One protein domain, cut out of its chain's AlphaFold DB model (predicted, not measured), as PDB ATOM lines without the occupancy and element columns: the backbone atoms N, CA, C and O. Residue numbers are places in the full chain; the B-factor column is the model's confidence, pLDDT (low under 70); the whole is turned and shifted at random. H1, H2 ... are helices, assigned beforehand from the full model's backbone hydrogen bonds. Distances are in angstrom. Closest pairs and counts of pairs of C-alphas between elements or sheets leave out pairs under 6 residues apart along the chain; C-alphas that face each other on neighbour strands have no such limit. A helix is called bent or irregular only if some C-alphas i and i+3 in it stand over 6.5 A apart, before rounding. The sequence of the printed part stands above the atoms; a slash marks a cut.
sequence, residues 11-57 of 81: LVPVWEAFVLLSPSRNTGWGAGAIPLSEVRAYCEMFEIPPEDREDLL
ATOM      1  N   LEU A  11     164.750 278.720 155.070       93.19
ATOM      2  CA  LEU A  11     163.749 279.359 155.931       93.19
ATOM      3  C   LEU A  11     162.375 278.683 155.872       93.19
ATOM      4  O   LEU A  11     161.512 278.987 156.701       93.19
ATOM      5  N   VAL A  12     162.150 277.776 154.919       93.38
ATOM      6  CA  VAL A  12     160.868 277.068 154.776       93.38
ATOM      7  C   VAL A  12     160.494 276.300 156.053       93.38
ATOM      8  O   VAL A  12     159.382 276.521 156.536       93.38
ATOM      9  N   PRO A  13     161.390 275.510 156.685       93.50
ATOM     10  CA  PRO A  13     161.046 274.778 157.907       93.50
ATOM     11  C   PRO A  13     160.681 275.701 159.076       93.50
ATOM     12  O   PRO A  13     159.783 275.400 159.863       93.50
ATOM     13  N   VAL A  14     161.344 276.859 159.175       96.69
ATOM     14  CA  VAL A  14     161.052 277.875 160.198       96.69
ATOM     15  C   VAL A  14     159.663 278.470 159.977       96.69
ATOM     16  O   VAL A  14     158.889 278.623 160.924       96.69
ATOM     17  N   TRP A  15     159.331 278.796 158.725       95.94
ATOM     18  CA  TRP A  15     158.019 279.324 158.363       95.94
ATOM     19  C   TRP A  15     156.899 278.312 158.624       95.94
ATOM     20  O   TRP A  15     155.866 278.669 159.191       95.94
ATOM     21  N   GLU A  16     157.103 277.046 158.267       95.31
ATOM     22  CA  GLU A  16     156.144 275.968 158.527       95.31
ATOM     23  C   GLU A  16     155.905 275.777 160.029       95.31
ATOM     24  O   GLU A  16     154.749 275.755 160.468       95.31
ATOM     25  N   ALA A  17     156.977 275.748 160.830       97.44
ATOM     26  CA  ALA A  17     156.883 275.694 162.287       97.44
ATOM     27  C   ALA A  17     156.111 276.897 162.847       97.44
ATOM     28  O   ALA A  17     155.212 276.738 163.673       97.44
ATOM     29  N   PHE A  18     156.405 278.106 162.362       97.38
ATOM     30  CA  PHE A  18     155.706 279.322 162.771       97.38
ATOM     31  C   PHE A  18     154.207 279.262 162.477       97.38
ATOM     32  O   PHE A  18     153.395 279.591 163.346       97.38
ATOM     33  N   VAL A  19     153.825 278.841 161.270       95.81
ATOM     34  CA  VAL A  19     152.417 278.727 160.874       95.81
ATOM     35  C   VAL A  19     151.703 277.688 161.734       95.81
ATOM     36  O   VAL A  19     150.606 277.965 162.221       95.81
ATOM     37  N   LEU A  20     152.327 276.529 161.965       97.56
ATOM     38  CA  LEU A  20     151.726 275.448 162.745       97.56
ATOM     39  C   LEU A  20     151.557 275.810 164.225       97.56
ATOM     40  O   LEU A  20     150.536 275.473 164.820       97.56
ATOM     41  N   LEU A  21     152.539 276.495 164.816       96.94
ATOM     42  CA  LEU A  21     152.560 276.829 166.245       96.94
ATOM     43  C   LEU A  21     151.836 278.139 166.572       96.94
ATOM     44  O   LEU A  21     151.479 278.390 167.720       96.94
ATOM     45  N   SER A  22     151.579 278.996 165.584       94.62
ATOM     46  CA  SER A  22     150.894 280.272 165.817       94.62
ATOM     47  C   SER A  22     149.520 280.157 166.504       94.62
ATOM     48  O   SER A  22     149.212 281.029 167.318       94.62
ATOM     49  N   PRO A  23     148.689 279.127 166.262       92.50
ATOM     50  CA  PRO A  23     147.434 278.938 166.990       92.50
ATOM     51  C   PRO A  23     147.588 278.583 168.478       92.50
ATOM     52  O   PRO A  23     146.641 278.803 169.228       92.50
ATOM     53  N   SER A  24     148.738 278.057 168.930       93.12
ATOM     54  CA  SER A  24     148.945 277.658 170.337       93.12
ATOM     55  C   SER A  24     149.388 278.806 171.250       93.12
ATOM     56  O   SER A  24     149.623 278.626 172.448       93.12
ATOM     57  N   ARG A  25     149.476 280.024 170.705       90.25
ATOM     58  CA  ARG A  25     149.751 281.238 171.476       90.25
ATOM     59  C   ARG A  25     148.698 281.433 172.555       90.25
ATOM     60  O   ARG A  25     147.498 281.373 172.298       90.25
ATOM     61  N   ASN A  26     149.151 281.775 173.756       81.44
ATOM     62  CA  ASN A  26     148.233 282.166 174.811       81.44
ATOM     63  C   ASN A  26     147.576 283.510 174.448       81.44
ATOM     64  O   ASN A  26     148.263 284.523 174.272       81.44
ATOM     65  N   THR A  27     146.252 283.519 174.322       68.06
ATOM     66  CA  THR A  27     145.456 284.716 174.037       68.06
ATOM     67  C   THR A  27     144.924 285.291 175.348       68.06
ATOM     68  O   THR A  27     143.834 284.943 175.799       68.06
ATOM     69  N   GLY A  28     145.727 286.144 175.985       74.00
ATOM     70  CA  GLY A  28     145.321 286.937 177.148       74.00
ATOM     71  C   GLY A  28     144.921 288.357 176.736       74.00
ATOM     72  O   GLY A  28     144.084 288.558 175.864       74.00
ATOM     73  N   TRP A  29     145.583 289.360 177.316       64.62
ATOM     74  CA  TRP A  29     145.409 290.793 177.009       64.62
ATOM     75  C   TRP A  29     146.074 291.239 175.686       64.62
ATOM     76  O   TRP A  29     146.206 292.431 175.415       64.62
ATOM     77  N   GLY A  30     146.525 290.285 174.873       69.56
ATOM     78  CA  GLY A  30     147.259 290.479 173.627       69.56
ATOM     79  C   GLY A  30     147.778 289.142 173.096       69.56
ATOM     80  O   GLY A  30     147.653 288.114 173.771       69.56
ATOM     81  N   ALA A  31     148.355 289.148 171.894       78.81
ATOM     82  CA  ALA A  31     149.051 287.975 171.377       78.81
ATOM     83  C   ALA A  31     150.320 287.737 172.210       78.81
ATOM     84  O   ALA A  31     151.185 288.609 172.289       78.81
ATOM     85  N   GLY A  32     150.412 286.577 172.861       88.44
ATOM     86  CA  GLY A  32     151.641 286.118 173.504       88.44
ATOM     87  C   GLY A  32     152.617 285.493 172.505       88.44
ATOM     88  O   GLY A  32     152.235 285.088 171.400       88.44
ATOM     89  N   ALA A  33     153.881 285.387 172.914       93.12
ATOM     90  CA  ALA A  33     154.887 284.609 172.198       93.12
ATOM     91  C   ALA A  33     154.489 283.128 172.116       93.12
ATOM     92  O   ALA A  33     153.752 282.625 172.975       93.12
ATOM     93  N   ILE A  34     155.006 282.422 171.110       96.31
ATOM     94  CA  ILE A  34     154.833 280.969 171.003       96.31
ATOM     95  C   ILE A  34     155.486 280.318 172.242       96.31
ATOM     96  O   ILE A  34     156.664 280.597 172.528       96.31
ATOM     97  N   PRO A  35     154.766 279.483 173.018       95.38
ATOM     98  CA  PRO A  35     155.327 278.867 174.218       95.38
ATOM     99  C   PRO A  35     156.524 277.968 173.891       95.38
ATOM    100  O   PRO A  35     156.499 277.204 172.932       95.38
ATOM    101  N   LEU A  36     157.578 278.004 174.713       95.38
ATOM    102  CA  LEU A  36     158.752 277.146 174.496       95.38
ATOM    103  C   LEU A  36     158.404 275.649 174.575       95.38
ATOM    104  O   LEU A  36     159.009 274.840 173.878       95.38
ATOM    105  N   SER A  37     157.410 275.284 175.388       96.12
ATOM    106  CA  SER A  37     156.886 273.918 175.465       96.12
ATOM    107  C   SER A  37     156.306 273.432 174.136       96.12
ATOM    108  O   SER A  37     156.493 272.273 173.789       96.12
ATOM    109  N   GLU A  38     155.660 274.318 173.380       97.38
ATOM    110  CA  GLU A  38     155.077 274.012 172.069       97.38
ATOM    111  C   GLU A  38     156.174 273.826 171.016       97.38
ATOM    112  O   GLU A  38     156.130 272.880 170.236       97.38
ATOM    113  N   VAL A  39     157.225 274.656 171.055       97.06
ATOM    114  CA  VAL A  39     158.412 274.470 170.198       97.06
ATOM    115  C   VAL A  39     159.107 273.146 170.512       97.06
ATOM    116  O   VAL A  39     159.492 272.408 169.610       97.06
ATOM    117  N   ARG A  40     159.233 272.801 171.797       96.81
ATOM    118  CA  ARG A  40     159.785 271.508 172.205       96.81
ATOM    119  C   ARG A  40     158.943 270.346 171.670       96.81
ATOM    120  O   ARG A  40     159.512 269.418 171.103       96.81
ATOM    121  N   ALA A  41     157.619 270.413 171.822       97.44
ATOM    122  CA  ALA A  41     156.704 269.392 171.314       97.44
ATOM    123  C   ALA A  41     156.783 269.259 169.784       97.44
ATOM    124  O   ALA A  41     156.773 268.146 169.274       97.44
ATOM    125  N   TYR A  42     156.943 270.370 169.058       97.75
ATOM    126  CA  TYR A  42     157.189 270.364 167.613       97.75
ATOM    127  C   TYR A  42     158.460 269.591 167.253       97.75
ATOM    128  O   TYR A  42     158.416 268.684 166.424       97.75
ATOM    129  N   CYS A  43     159.582 269.910 167.907       97.44
ATOM    130  CA  CYS A  43     160.852 269.232 167.650       97.44
ATOM    131  C   CYS A  43     160.781 267.729 167.948       97.44
ATOM    132  O   CYS A  43     161.412 266.938 167.252       97.44
ATOM    133  N   GLU A  44     160.029 267.335 168.978       97.25
ATOM    134  CA  GLU A  44     159.791 265.929 169.317       97.25
ATOM    135  C   GLU A  44     158.876 265.244 168.286       97.25
ATOM    136  O   GLU A  44     159.179 264.140 167.846       97.25
ATOM    137  N   MET A  45     157.797 265.904 167.851       97.44
ATOM    138  CA  MET A  45     156.805 265.353 166.918       97.44
ATOM    139  C   MET A  45     157.344 265.150 165.498       97.44
ATOM    140  O   MET A  45     156.957 264.192 164.837       97.44
ATOM    141  N   PHE A  46     158.216 266.046 165.031       96.56
ATOM    142  CA  PHE A  46     158.824 265.980 163.697       96.56
ATOM    143  C   PHE A  46     160.248 265.418 163.705       96.56
ATOM    144  O   PHE A  46     160.941 265.512 162.698       96.56
ATOM    145  N   GLU A  47     160.687 264.855 164.836       97.06
ATOM    146  CA  GLU A  47     162.006 264.230 164.989       97.06
ATOM    147  C   GLU A  47     163.170 265.148 164.561       97.06
ATOM    148  O   GLU A  47     164.160 264.700 163.988       97.06
ATOM    149  N   ILE A  48     163.068 266.450 164.869       96.31
ATOM    150  CA  ILE A  48     164.088 267.441 164.502       96.31
ATOM    151  C   ILE A  48     165.418 267.085 165.193       96.31
ATOM    152  O   ILE A  48     165.430 266.945 166.433       96.31
ATOM    153  N   PRO A  49     166.532 266.954 164.447       95.88
ATOM    154  CA  PRO A  49     167.839 266.617 165.008       95.88
ATOM    155  C   PRO A  49     168.304 267.646 166.049       95.88
ATOM    156  O   PRO A  49     168.059 268.837 165.863       95.88
ATOM    157  N   PRO A  50     168.939 267.236 167.165       93.75
ATOM    158  CA  PRO A  50     169.403 268.160 168.204       93.75
ATOM    159  C   PRO A  50     170.248 269.334 167.695       93.75
ATOM    160  O   PRO A  50     170.105 270.436 168.219       93.75
ATOM    161  N   GLU A  51     171.081 269.099 166.684       95.00
ATOM    162  CA  GLU A  51     171.924 270.090 166.013       95.00
ATOM    163  C   GLU A  51     171.124 271.197 165.309       95.00
ATOM    164  O   GLU A  51     171.567 272.338 165.293       95.00
ATOM    165  N   ASP A  52     169.915 270.894 164.828       94.69
ATOM    166  CA  ASP A  52     169.070 271.838 164.084       94.69
ATOM    167  C   ASP A  52     168.073 272.577 164.996       94.69
ATOM    168  O   ASP A  52     167.450 273.570 164.606       94.69
ATOM    169  N   ARG A  53     167.878 272.099 166.235       95.31
ATOM    170  CA  ARG A  53     166.877 272.659 167.166       95.31
ATOM    171  C   ARG A  53     167.219 274.070 167.614       95.31
ATOM    172  O   ARG A  53     166.302 274.860 167.837       95.31
ATOM    173  N   GLU A  54     168.503 274.357 167.809       95.38
ATOM    174  CA  GLU A  54     168.955 275.683 168.234       95.38
ATOM    175  C   GLU A  54     168.685 276.713 167.135       95.38
ATOM    176  O   GLU A  54     168.007 277.709 167.395       95.38
ATOM    177  N   ASP A  55     169.092 276.417 165.900       95.75
ATOM    178  CA  ASP A  55     168.867 277.285 164.743       95.75
ATOM    179  C   ASP A  55     167.374 277.501 164.475       95.75
ATOM    180  O   ASP A  55     166.923 278.643 164.326       95.75
ATOM    181  N   LEU A  56     166.573 276.426 164.514       96.25
ATOM    182  CA  LEU A  56     165.119 276.521 164.394       96.25
ATOM    183  C   LEU A  56     164.533 277.442 165.469       96.25
ATOM    184  O   LEU A  56     163.719 278.309 165.155       96.25
ATOM    185  N   LEU A  57     164.937 277.273 166.732       96.62
ATOM    186  CA  LEU A  57     164.427 278.081 167.838       96.62
ATOM    187  C   LEU A  57     164.811 279.557 167.684       96.62
ATOM    188  O   LEU A  57     163.959 280.421 167.896       96.62
TER     189      LEU A  57
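What this domain is: This is residues 11 to 57 of the 81 residues of an uncharacterized protein of Acidobacteria bacterium (UniProt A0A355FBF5). Three helices, H1, H2 and H3, have their centres at the corners of a small triangle, and the long link from H1 to H2 makes a loop that reaches away from them, with Trp 29 at its tip. H1 and H2 pack on each other at a steep tilt, and H3 folds in near both at the end away from that loop. The printed part has 47 residues with three named helices, H1, H2, H3 along the chain, and no named strand; its class is all helix. It is only just compact, close to loose, with a radius of gyration of the C-alphas of 11.1 A, and elongated, spanning 35 by 20 by 16 A.

Where its parts are: Find C-alpha 11 at (163.749, 279.359, 155.931); from there H1, residues 11 to 24, runs 20.7 A. It is irregular, but only just: C-alphas 20 and 23 are 7.0 A apart. H2, residues 36 to 45, begins at C-alpha 36, (158.752, 277.146, 174.496), and is 14.2 A long. H3, residues 50 to 57, runs 11.1 A to C-alpha 57 at (164.427, 278.081, 167.838). It too is only just irregular, with C-alphas 51 and 54 6.7 A apart.

How they stand to each other: Start at H1, which touches H2; their closest C-alphas, those of Leu 21 and Glu 38, are 6.9 A apart. They run opposite ways at a steep tilt of 61 degrees. Look next at Val 14 and Leu 56, the closest C-alphas of H1 and H3, 6.0 A apart: these helices are close but not clearly touching. They run the same way at a steep tilt of 68 degrees, only just short of about perpendicular. H2 and H3 are also close but not clearly touching; their closest C-alphas, those of Cys 43 and Arg 53, are 6.9 A apart. They run opposite ways at a steep tilt of 44 degrees. In H2 every O i to N i+4 pair is within hydrogen-bond range; in H1 8 of 10 are, in H3 2 of 4.

The domain as a whole: The two C-alphas farthest apart, those of Trp 29 and Glu 51, are 35.4 A from each other. The printed part has no cut. The link from H1 to H2, 11 residues, is long; that from H2 to H3, 4 residues, is tight. The mean pLDDT of the printed part is 92.6, and residues 27, 29 and 30 are under 70.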